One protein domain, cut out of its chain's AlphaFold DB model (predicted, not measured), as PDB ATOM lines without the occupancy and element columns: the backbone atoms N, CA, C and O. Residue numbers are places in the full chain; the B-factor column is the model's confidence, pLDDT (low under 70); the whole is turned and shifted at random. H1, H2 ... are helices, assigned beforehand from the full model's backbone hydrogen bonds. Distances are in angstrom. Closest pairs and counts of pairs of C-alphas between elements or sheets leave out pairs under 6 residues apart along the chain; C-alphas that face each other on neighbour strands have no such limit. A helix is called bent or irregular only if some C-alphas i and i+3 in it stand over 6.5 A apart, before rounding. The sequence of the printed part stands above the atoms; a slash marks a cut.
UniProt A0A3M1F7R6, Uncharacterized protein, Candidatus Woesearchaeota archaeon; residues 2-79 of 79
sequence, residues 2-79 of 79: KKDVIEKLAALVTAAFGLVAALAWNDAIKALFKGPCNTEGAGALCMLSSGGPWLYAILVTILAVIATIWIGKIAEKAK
ATOM      1  N   LYS A   2     250.841 197.666 389.020       77.75
ATOM      2  CA  LYS A   2     251.711 198.228 387.957       77.75
ATOM      3  C   LYS A   2     251.342 197.726 386.551       77.75
ATOM      4  O   LYS A   2     251.294 198.521 385.623       77.75
ATOM      5  N   LYS A   3     251.026 196.433 386.418       89.31
ATOM      6  CA  LYS A   3     250.628 195.814 385.143       89.31
ATOM      7  C   LYS A   3     249.303 196.371 384.610       89.31
ATOM      8  O   LYS A   3     249.271 196.820 383.475       89.31
ATOM      9  N   ASP A   4     248.270 196.443 385.451       92.06
ATOM     10  CA  ASP A   4     246.959 196.979 385.051       92.06
ATOM     11  C   ASP A   4     247.055 198.440 384.598       92.06
ATOM     12  O   ASP A   4     246.458 198.822 383.597       92.06
ATOM     13  N   VAL A   5     247.848 199.261 385.297       94.50
ATOM     14  CA  VAL A   5     248.085 200.659 384.903       94.50
ATOM     15  C   VAL A   5     248.777 200.725 383.541       94.50
ATOM     16  O   VAL A   5     248.335 201.479 382.680       94.50
ATOM     17  N   ILE A   6     249.811 199.910 383.309       95.75
ATOM     18  CA  ILE A   6     250.505 199.849 382.015       95.75
ATOM     19  C   ILE A   6     249.558 199.386 380.900       95.75
ATOM     20  O   ILE A   6     249.560 199.983 379.830       95.75
ATOM     21  N   GLU A   7     248.714 198.383 381.139       96.31
ATOM     22  CA  GLU A   7     247.740 197.896 380.151       96.31
ATOM     23  C   GLU A   7     246.691 198.957 379.801       96.31
ATOM     24  O   GLU A   7     246.381 199.161 378.627       96.31
ATOM     25  N   LYS A   8     246.162 199.677 380.798       96.06
ATOM     26  CA  LYS A   8     245.209 200.768 380.549       96.06
ATOM     27  C   LYS A   8     245.860 201.934 379.817       96.06
ATOM     28  O   LYS A   8     245.246 202.487 378.908       96.06
ATOM     29  N   LEU A   9     247.101 202.276 380.160       97.06
ATOM     30  CA  LEU A   9     247.861 203.296 379.440       97.06
ATOM     31  C   LEU A   9     248.139 202.871 377.998       97.06
ATOM     32  O   LEU A   9     247.911 203.665 377.092       97.06
ATOM     33  N   ALA A  10     248.553 201.624 377.768       97.06
ATOM     34  CA  ALA A  10     248.755 201.094 376.426       97.06
ATOM     35  C   ALA A  10     247.467 201.184 375.600       97.06
ATOM     36  O   ALA A  10     247.496 201.718 374.497       97.06
ATOM     37  N   ALA A  11     246.323 200.772 376.155       97.56
ATOM     38  CA  ALA A  11     245.034 200.877 375.474       97.56
ATOM     39  C   ALA A  11     244.660 202.332 375.127       97.56
ATOM     40  O   ALA A  11     244.233 202.601 374.003       97.56
ATOM     41  N   LEU A  12     244.853 203.277 376.056       97.69
ATOM     42  CA  LEU A  12     244.591 204.702 375.823       97.69
ATOM     43  C   LEU A  12     245.500 205.275 374.728       97.69
ATOM     44  O   LEU A  12     245.024 205.974 373.835       97.69
ATOM     45  N   VAL A  13     246.792 204.947 374.768       97.88
ATOM     46  CA  VAL A  13     247.779 205.392 373.777       97.88
ATOM     47  C   VAL A  13     247.479 204.789 372.403       97.88
ATOM     48  O   VAL A  13     247.461 205.516 371.411       97.88
ATOM     49  N   THR A  14     247.172 203.492 372.325       97.88
ATOM     50  CA  THR A  14     246.774 202.830 371.076       97.88
ATOM     51  C   THR A  14     245.507 203.451 370.493       97.88
ATOM     52  O   THR A  14     245.461 203.700 369.291       97.88
ATOM     53  N   ALA A  15     244.502 203.760 371.318       97.88
ATOM     54  CA  ALA A  15     243.288 204.429 370.858       97.88
ATOM     55  C   ALA A  15     243.573 205.847 370.335       97.88
ATOM     56  O   ALA A  15     243.094 206.214 369.261       97.88
ATOM     57  N   ALA A  16     244.396 206.624 371.048       97.94
ATOM     58  CA  ALA A  16     244.785 207.970 370.633       97.94
ATOM     59  C   ALA A  16     245.532 207.957 369.290       97.94
ATOM     60  O   ALA A  16     245.174 208.700 368.376       97.94
ATOM     61  N   PHE A  17     246.517 207.070 369.127       97.81
ATOM     62  CA  PHE A  17     247.219 206.916 367.853       97.81
ATOM     63  C   PHE A  17     246.317 206.372 366.746       97.81
ATOM     64  O   PHE A  17     246.445 206.808 365.605       97.81
ATOM     65  N   GLY A  18     245.377 205.480 367.067       97.38
ATOM     66  CA  GLY A  18     244.365 205.008 366.123       97.38
ATOM     67  C   GLY A  18     243.519 206.155 365.562       97.38
ATOM     68  O   GLY A  18     243.307 206.224 364.353       97.38
ATOM     69  N   LEU A  19     243.107 207.100 366.414       97.62
ATOM     70  CA  LEU A  19     242.378 208.297 365.988       97.62
ATOM     71  C   LEU A  19     243.237 209.207 365.100       97.62
ATOM     72  O   LEU A  19     242.782 209.629 364.038       97.62
ATOM     73  N   VAL A  20     244.483 209.481 365.498       97.50
ATOM     74  CA  VAL A  20     245.415 210.293 364.694       97.50
ATOM     75  C   VAL A  20     245.653 209.655 363.325       97.50
ATOM     76  O   VAL A  20     245.601 210.345 362.309       97.50
ATOM     77  N   ALA A  21     245.854 208.336 363.279       97.19
ATOM     78  CA  ALA A  21     246.019 207.600 362.034       97.19
ATOM     79  C   ALA A  21     244.769 207.707 361.146       97.19
ATOM     80  O   ALA A  21     244.895 207.987 359.956       97.19
ATOM     81  N   ALA A  22     243.568 207.544 361.711       95.56
ATOM     82  CA  ALA A  22     242.317 207.682 360.965       95.56
ATOM     83  C   ALA A  22     242.158 209.084 360.343       95.56
ATOM     84  O   ALA A  22     241.776 209.203 359.178       95.56
ATOM     85  N   LEU A  23     242.500 210.141 361.089       95.75
ATOM     86  CA  LEU A  23     242.464 211.520 360.594       95.75
ATOM     87  C   LEU A  23     243.494 211.757 359.479       95.75
ATOM     88  O   LEU A  23     243.151 212.313 358.437       95.75
ATOM     89  N   ALA A  24     244.723 211.267 359.649       97.38
ATOM     90  CA  ALA A  24     245.769 211.395 358.638       97.38
ATOM     91  C   ALA A  24     245.392 210.696 357.321       97.38
ATOM     92  O   ALA A  24     245.596 211.254 356.243       97.38
ATOM     93  N   TRP A  25     244.787 209.505 357.392       94.69
ATOM     94  CA  TRP A  25     244.282 208.809 356.206       94.69
ATOM     95  C   TRP A  25     243.132 209.562 355.533       94.69
ATOM     96  O   TRP A  25     243.112 209.656 354.308       94.69
ATOM     97  N   ASN A  26     242.201 210.144 356.297       91.56
ATOM     98  CA  ASN A  26     241.141 210.989 355.738       91.56
ATOM     99  C   ASN A  26     241.717 212.151 354.916       91.56
ATOM    100  O   ASN A  26     241.282 212.382 353.786       91.56
ATOM    101  N   ASP A  27     242.707 212.852 355.465       94.25
ATOM    102  CA  ASP A  27     243.316 214.005 354.805       94.25
ATOM    103  C   ASP A  27     244.154 213.588 353.592       94.25
ATOM    104  O   ASP A  27     244.038 214.197 352.528       94.25
ATOM    105  N   ALA A  28     244.920 212.497 353.701       93.94
ATOM    106  CA  ALA A  28     245.689 211.938 352.591       93.94
ATOM    107  C   ALA A  28     244.791 211.527 351.416       93.94
ATOM    108  O   ALA A  28     245.069 211.871 350.267       93.94
ATOM    109  N   ILE A  29     243.679 210.838 351.692       91.19
ATOM    110  CA  ILE A  29     242.731 210.434 350.650       91.19
ATOM    111  C   ILE A  29     242.100 211.675 350.012       91.19
ATOM    112  O   ILE A  29     242.040 211.753 348.790       91.19
ATOM    113  N   LYS A  30     241.670 212.676 350.793       90.69
ATOM    114  CA  LYS A  30     241.116 213.929 350.243       90.69
ATOM    115  C   LYS A  30     242.122 214.680 349.375       90.69
ATOM    116  O   LYS A  30     241.740 215.208 348.333       90.69
ATOM    117  N   ALA A  31     243.395 214.694 349.769       92.50
ATOM    118  CA  ALA A  31     244.457 215.338 349.007       92.50
ATOM    119  C   ALA A  31     244.606 214.744 347.598       92.50
ATOM    120  O   ALA A  31     244.893 215.493 346.669       92.50
ATOM    121  N   LEU A  32     244.333 213.445 347.400       91.06
ATOM    122  CA  LEU A  32     244.342 212.830 346.067       91.06
ATOM    123  C   LEU A  32     243.320 213.465 345.121       91.06
ATOM    124  O   LEU A  32     243.608 213.609 343.939       91.06
ATOM    125  N   PHE A  33     242.154 213.871 345.624       90.25
ATOM    126  CA  PHE A  33     241.073 214.456 344.822       90.25
ATOM    127  C   PHE A  33     241.143 215.983 344.739       90.25
ATOM    128  O   PHE A  33     240.247 216.610 344.169       90.25
ATOM    129  N   LYS A  34     242.184 216.603 345.304       90.62
ATOM    130  CA  LYS A  34     242.381 218.047 345.212       90.62
ATOM    131  C   LYS A  34     242.558 218.438 343.745       90.62
ATOM    132  O   LYS A  34     243.324 217.819 343.015       90.62
ATOM    133  N   GLY A  35     241.853 219.462 343.299       86.50
ATOM    134  CA  GLY A  35     241.908 219.921 341.916       86.50
ATOM    135  C   GLY A  35     241.456 221.371 341.804       86.50
ATOM    136  O   GLY A  35     241.186 221.996 342.835       86.50
ATOM    137  N   PRO A  36     241.332 221.902 340.574       87.62
ATOM    138  CA  PRO A  36     241.470 221.208 339.280       87.62
ATOM    139  C   PRO A  36     242.914 220.795 338.912       87.62
ATOM    140  O   PRO A  36     243.872 221.332 339.443       87.62
ATOM    141  N   CYS A  37     243.094 219.842 337.983       84.75
ATOM    142  CA  CYS A  37     244.409 219.235 337.671       84.75
ATOM    143  C   CYS A  37     245.535 220.186 337.271       84.75
ATOM    144  O   CYS A  37     246.700 219.860 337.460       84.75
ATOM    145  N   ASN A  38     245.192 221.346 336.720       85.19
ATOM    146  CA  ASN A  38     246.167 222.319 336.237       85.19
ATOM    147  C   ASN A  38     246.486 223.398 337.283       85.19
ATOM    148  O   ASN A  38     247.010 224.451 336.931       85.19
ATOM    149  N   THR A  39     246.140 223.174 338.554       87.56
ATOM    150  CA  THR A  39     246.493 224.078 339.655       87.56
ATOM    151  C   THR A  39     247.658 223.542 340.463       87.56
ATOM    152  O   THR A  39     247.791 222.333 340.666       87.56
ATOM    153  N   GLU A  40     248.468 224.454 340.984       85.50
ATOM    154  CA  GLU A  40     249.564 224.116 341.880       85.50
ATOM    155  C   GLU A  40     249.033 223.403 343.136       85.50
ATOM    156  O   GLU A  40     248.114 223.869 343.814       85.50
ATOM    157  N   GLY A  41     249.570 222.212 343.414       86.50
ATOM    158  CA  GLY A  41     249.094 221.354 344.501       86.50
ATOM    159  C   GLY A  41     247.823 220.552 344.193       86.50
ATOM    160  O   GLY A  41     247.142 220.137 345.134       86.50
ATOM    161  N   ALA A  42     247.489 220.339 342.916       90.56
ATOM    162  CA  ALA A  42     246.506 219.338 342.514       90.56
ATOM    163  C   ALA A  42     246.948 217.922 342.930       90.56
ATOM    164  O   ALA A  42     248.127 217.573 342.890       90.56
ATOM    165  N   GLY A  43     245.983 217.109 343.346       90.06
ATOM    166  CA  GLY A  43     246.184 215.716 343.709       90.06
ATOM    167  C   GLY A  43     246.256 214.797 342.493       90.06
ATOM    168  O   GLY A  43     245.846 215.152 341.391       90.06
ATOM    169  N   ALA A  44     246.732 213.570 342.701       90.00
ATOM    170  CA  ALA A  44     246.891 212.588 341.623       90.00
ATOM    171  C   ALA A  44     245.570 212.210 340.919       90.00
ATOM    172  O   ALA A  44     245.578 211.811 339.759       90.00
ATOM    173  N   LEU A  45     244.434 212.340 341.607       89.94
ATOM    174  CA  LEU A  45     243.087 212.064 341.103       89.94
ATOM    175  C   LEU A  45     242.293 213.351 340.831       89.94
ATOM    176  O   LEU A  45     241.063 213.337 340.811       89.94
ATOM    177  N   CYS A  46     242.981 214.465 340.587       88.00
ATOM    178  CA  CYS A  46     242.386 215.766 340.290       88.00
ATOM    179  C   CYS A  46     241.360 215.743 339.140       88.00
ATOM    180  O   CYS A  46     240.459 216.575 339.115       88.00
ATOM    181  N   MET A  47     241.449 214.792 338.199       85.38
ATOM    182  CA  MET A  47     240.495 214.670 337.086       85.38
ATOM    183  C   MET A  47     239.092 214.313 337.580       85.38
ATOM    184  O   MET A  47     238.098 214.650 336.943       85.38
ATOM    185  N   LEU A  48     239.020 213.640 338.729       84.94
ATOM    186  CA  LEU A  48     237.785 213.221 339.379       84.94
ATOM    187  C   LEU A  48     237.240 214.302 340.326       84.94
ATOM    188  O   LEU A  48     236.148 214.137 340.867       84.94
ATOM    189  N   SER A  49     237.946 215.426 340.523       83.00
ATOM    190  CA  SER A  49     237.510 216.487 341.443       83.00
ATOM    191  C   SER A  49     236.202 217.159 341.001       83.00
ATOM    192  O   SER A  49     235.477 217.705 341.828       83.00
ATOM    193  N   SER A  50     235.873 217.104 339.706       82.44
ATOM    194  CA  SER A  50     234.628 217.636 339.132       82.44
ATOM    195  C   SER A  50     233.380 216.849 339.545       82.44
ATOM    196  O   SER A  50     232.280 217.396 339.508       82.44
ATOM    197  N   GLY A  51     233.534 215.596 339.989       81.56
ATOM    198  CA  GLY A  51     232.433 214.753 340.470       81.56
ATOM    199  C   GLY A  51     231.894 215.142 341.850       81.56
ATOM    200  O   GLY A  51     230.932 214.537 342.332       81.56
ATOM    201  N   GLY A  52     232.500 216.143 342.498       82.88
ATOM    202  CA  GLY A  52     232.065 216.655 343.790       82.88
ATOM    203  C   GLY A  52     232.189 215.636 344.936       82.88
ATOM    204  O   GLY A  52     232.843 214.597 344.804       82.88
ATOM    205  N   PRO A  53     231.561 215.915 346.092       82.94
ATOM    206  CA  PRO A  53     231.716 215.094 347.296       82.94
ATOM    207  C   PRO A  53     231.127 213.680 347.159       82.94
ATOM    208  O   PRO A  53     231.584 212.762 347.838       82.94
ATOM    209  N   TRP A  54     230.146 213.481 346.274       87.88
ATOM    210  CA  TRP A  54     229.484 212.188 346.075       87.88
ATOM    211  C   TRP A  54     230.393 211.158 345.408       87.88
ATOM    212  O   TRP A  54     230.445 210.013 345.856       87.88
ATOM    213  N   LEU A  55     231.157 211.562 344.387       87.00
ATOM    214  CA  LEU A  55     232.111 210.665 343.732       87.00
ATOM    215  C   LEU A  55     233.210 210.223 344.706       87.00
ATOM    216  O   LEU A  55     233.516 209.036 344.791       87.00
ATOM    217  N   TYR A  56     233.740 211.166 345.491       86.12
ATOM    218  CA  TYR A  56     234.663 210.868 346.585       86.12
ATOM    219  C   TYR A  56     234.065 209.841 347.561       86.12
ATOM    220  O   TYR A  56     234.681 208.808 347.818       86.12
ATOM    221  N   ALA A  57     232.850 210.083 348.067       90.31
ATOM    222  CA  ALA A  57     232.219 209.218 349.061       90.31
ATOM    223  C   ALA A  57     232.005 207.788 348.545       90.31
ATOM    224  O   ALA A  57     232.303 206.824 349.252       90.31
ATOM    225  N   ILE A  58     231.540 207.637 347.302       93.00
ATOM    226  CA  ILE A  58     231.322 206.327 346.676       93.00
ATOM    227  C   ILE A  58     232.648 205.576 346.519       93.00
ATOM    228  O   ILE A  58     232.743 204.418 346.928       93.00
ATOM    229  N   LEU A  59     233.689 206.227 345.987       90.81
ATOM    230  CA  LEU A  59     234.996 205.594 345.782       90.81
ATOM    231  C   LEU A  59     235.627 205.152 347.103       90.81
ATOM    232  O   LEU A  59     236.074 204.012 347.223       90.81
ATOM    233  N   VAL A  60     235.617 206.024 348.112       91.25
ATOM    234  CA  VAL A  60     236.157 205.698 349.438       91.25
ATOM    235  C   VAL A  60     235.363 204.569 350.096       91.25
ATOM    236  O   VAL A  60     235.965 203.688 350.705       91.25
ATOM    237  N   THR A  61     234.041 204.529 349.919       94.50
ATOM    238  CA  THR A  61     233.196 203.441 350.442       94.50
ATOM    239  C   THR A  61     233.538 202.102 349.794       94.50
ATOM    240  O   THR A  61     233.687 201.102 350.493       94.50
ATOM    241  N   ILE A  62     233.721 202.070 348.471       95.62
ATOM    242  CA  ILE A  62     234.113 200.849 347.754       95.62
ATOM    243  C   ILE A  62     235.472 200.351 348.257       95.62
ATOM    244  O   ILE A  62     235.614 199.171 348.582       95.62
ATOM    245  N   LEU A  63     236.458 201.246 348.372       92.69
ATOM    246  CA  LEU A  63     237.784 200.900 348.890       92.69
ATOM    247  C   LEU A  63     237.720 200.377 350.328       92.69
ATOM    248  O   LEU A  63     238.362 199.373 350.636       92.69
ATOM    249  N   ALA A  64     236.919 201.011 351.189       93.69
ATOM    250  CA  ALA A  64     236.724 200.575 352.566       93.69
ATOM    251  C   ALA A  64     236.136 199.159 352.625       93.69
ATOM    252  O   ALA A  64     236.689 198.307 353.312       93.69
ATOM    253  N   VAL A  65     235.088 198.868 351.846       97.25
ATOM    254  CA  VAL A  65     234.475 197.529 351.787       97.25
ATOM    255  C   VAL A  65     235.482 196.474 351.324       97.25
ATOM    256  O   VAL A  65     235.589 195.416 351.946       97.25
ATOM    257  N   ILE A  66     236.259 196.754 350.271       97.25
ATOM    258  CA  ILE A  66     237.294 195.833 349.776       97.25
ATOM    259  C   ILE A  66     238.341 195.569 350.863       97.25
ATOM    260  O   ILE A  66     238.672 194.410 351.128       97.25
ATOM    261  N   ALA A  67     238.834 196.624 351.518       95.00
ATOM    262  CA  ALA A  67     239.806 196.506 352.597       95.00
ATOM    263  C   ALA A  67     239.248 195.689 353.774       95.00
ATOM    264  O   ALA A  67     239.925 194.786 354.260       95.00
ATOM    265  N   THR A  68     237.999 195.933 354.188       95.25
ATOM    266  CA  THR A  68     237.340 195.180 355.265       95.25
ATOM    267  C   THR A  68     237.204 193.697 354.920       95.25
ATOM    268  O   THR A  68     237.522 192.851 355.754       95.25
ATOM    269  N   ILE A  69     236.795 193.360 353.692       96.88
ATOM    270  CA  ILE A  69     236.705 191.961 353.243       96.88
ATOM    271  C   ILE A  69     238.086 191.302 353.254       96.88
ATOM    272  O   ILE A  69     238.225 190.157 353.687       96.88
ATOM    273  N   TRP A  70     239.116 192.001 352.775       96.44
ATOM    274  CA  TRP A  70     240.472 191.463 352.718       96.44
ATOM    275  C   TRP A  70     241.049 191.212 354.114       96.44
ATOM    276  O   TRP A  70     241.530 190.112 354.383       96.44
ATOM    277  N   ILE A  71     240.917 192.182 355.022       94.88
ATOM    278  CA  ILE A  71     241.324 192.046 356.425       94.88
ATOM    279  C   ILE A  71     240.556 190.901 357.093       94.88
ATOM    280  O   ILE A  71     241.171 190.077 357.763       94.88
ATOM    281  N   GLY A  72     239.243 190.794 356.858       95.31
ATOM    282  CA  GLY A  72     238.427 189.694 357.377       95.31
ATOM    283  C   GLY A  72     238.933 188.324 356.921       95.31
ATOM    284  O   GLY A  72     239.100 187.422 357.734       95.31
ATOM    285  N   LYS A  73     239.280 188.178 355.636       95.00
ATOM    286  CA  LYS A  73     239.863 186.934 355.106       95.00
ATOM    287  C   LYS A  73     241.227 186.606 355.713       95.00
ATOM    288  O   LYS A  73     241.529 185.432 355.908       95.00
ATOM    289  N   ILE A  74     242.066 187.610 355.970       96.38
ATOM    290  CA  ILE A  74     243.371 187.407 356.617       96.38
ATOM    291  C   ILE A  74     243.178 186.985 358.074       96.38
ATOM    292  O   ILE A  74     243.838 186.050 358.519       96.38
ATOM    293  N   ALA A  75     242.260 187.630 358.793       94.50
ATOM    294  CA  ALA A  75     241.962 187.311 360.184       94.50
ATOM    295  C   ALA A  75     241.467 185.867 360.348       94.50
ATOM    296  O   ALA A  75     241.948 185.166 361.229       94.50
ATOM    297  N   GLU A  76     240.585 185.396 359.460       94.25
ATOM    298  CA  GLU A  76     240.116 184.003 359.467       94.25
ATOM    299  C   GLU A  76     241.238 182.997 359.183       94.25
ATOM    300  O   GLU A  76     241.232 181.905 359.734       94.25
ATOM    301  N   LYS A  77     242.228 183.352 358.351       88.56
ATOM    302  CA  LYS A  77     243.393 182.489 358.086       88.56
ATOM    303  C   LYS A  77     244.414 182.458 359.223       88.56
ATOM    304  O   LYS A  77     245.227 181.542 359.265       88.56
ATOM    305  N   ALA A  78     244.440 183.492 360.058       87.81
ATOM    306  CA  ALA A  78     245.369 183.612 361.181       87.81
ATOM    307  C   ALA A  78     244.837 182.968 362.472       87.81
ATOM    308  O   ALA A  78     245.557 182.931 363.471       87.81
ATOM    309  N   LYS A  79     243.581 182.519 362.454       70.56
ATOM    310  CA  LYS A  79     242.879 181.865 363.555       70.56
ATOM    311  C   LYS A  79     243.005 180.349 363.445       70.56
ATOM    312  O   LYS A  79     243.092 179.717 364.519       70.56
TER     313      LYS A  79
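What this domain is: This is residues 2 to 79 of the 79 residues of an uncharacterized protein of Candidatus Woesearchaeota archaeon (UniProt A0A3M1F7R6). Two long helices, H2 and H1, make an open V, joined at its closed end by a loop, residues 33 to 45. H2 has a kink near residue 53, and the free arms, residues 61 to 79 and 2 to 25, stick out from the joined end. The printed part has 78 residues with two named helices, H1 then H2, and no named strand: all helix. It is extended, radius of gyration of the C-alphas 18.0 A, spanning 57 by 30 by 17 A.

How they stand to each other: H2, residues 46 to 77, is irregular, with C-alphas 50 and 53 9.0 A apart, and has a kink of 113 degrees near residue 53. H1, residues 2 to 32, is close to H2 but not clearly touching; the closest C-alphas, of Leu 32 and Cys 46, are 6.8 A apart. They run opposite ways at 37 degrees, only just a steep tilt, the line of H2 being a rough one. Every O i to N i+4 pair is within hydrogen-bond range in H1, and 21 of 28 in H2.

Where its parts are: H2 measures 37.8 A and ends at C-alpha 77 (243.393, 182.489, 358.086). H1 measures 45.0 A from C-alpha 2 (251.711, 198.228, 387.957).

The domain as a whole: The farthest C-alphas, of Lys 2 and Asn 38, are 57.3 A apart. The link is long, 13 residues. The printed part has no cut, and no printed residue is under 70 in pLDDT.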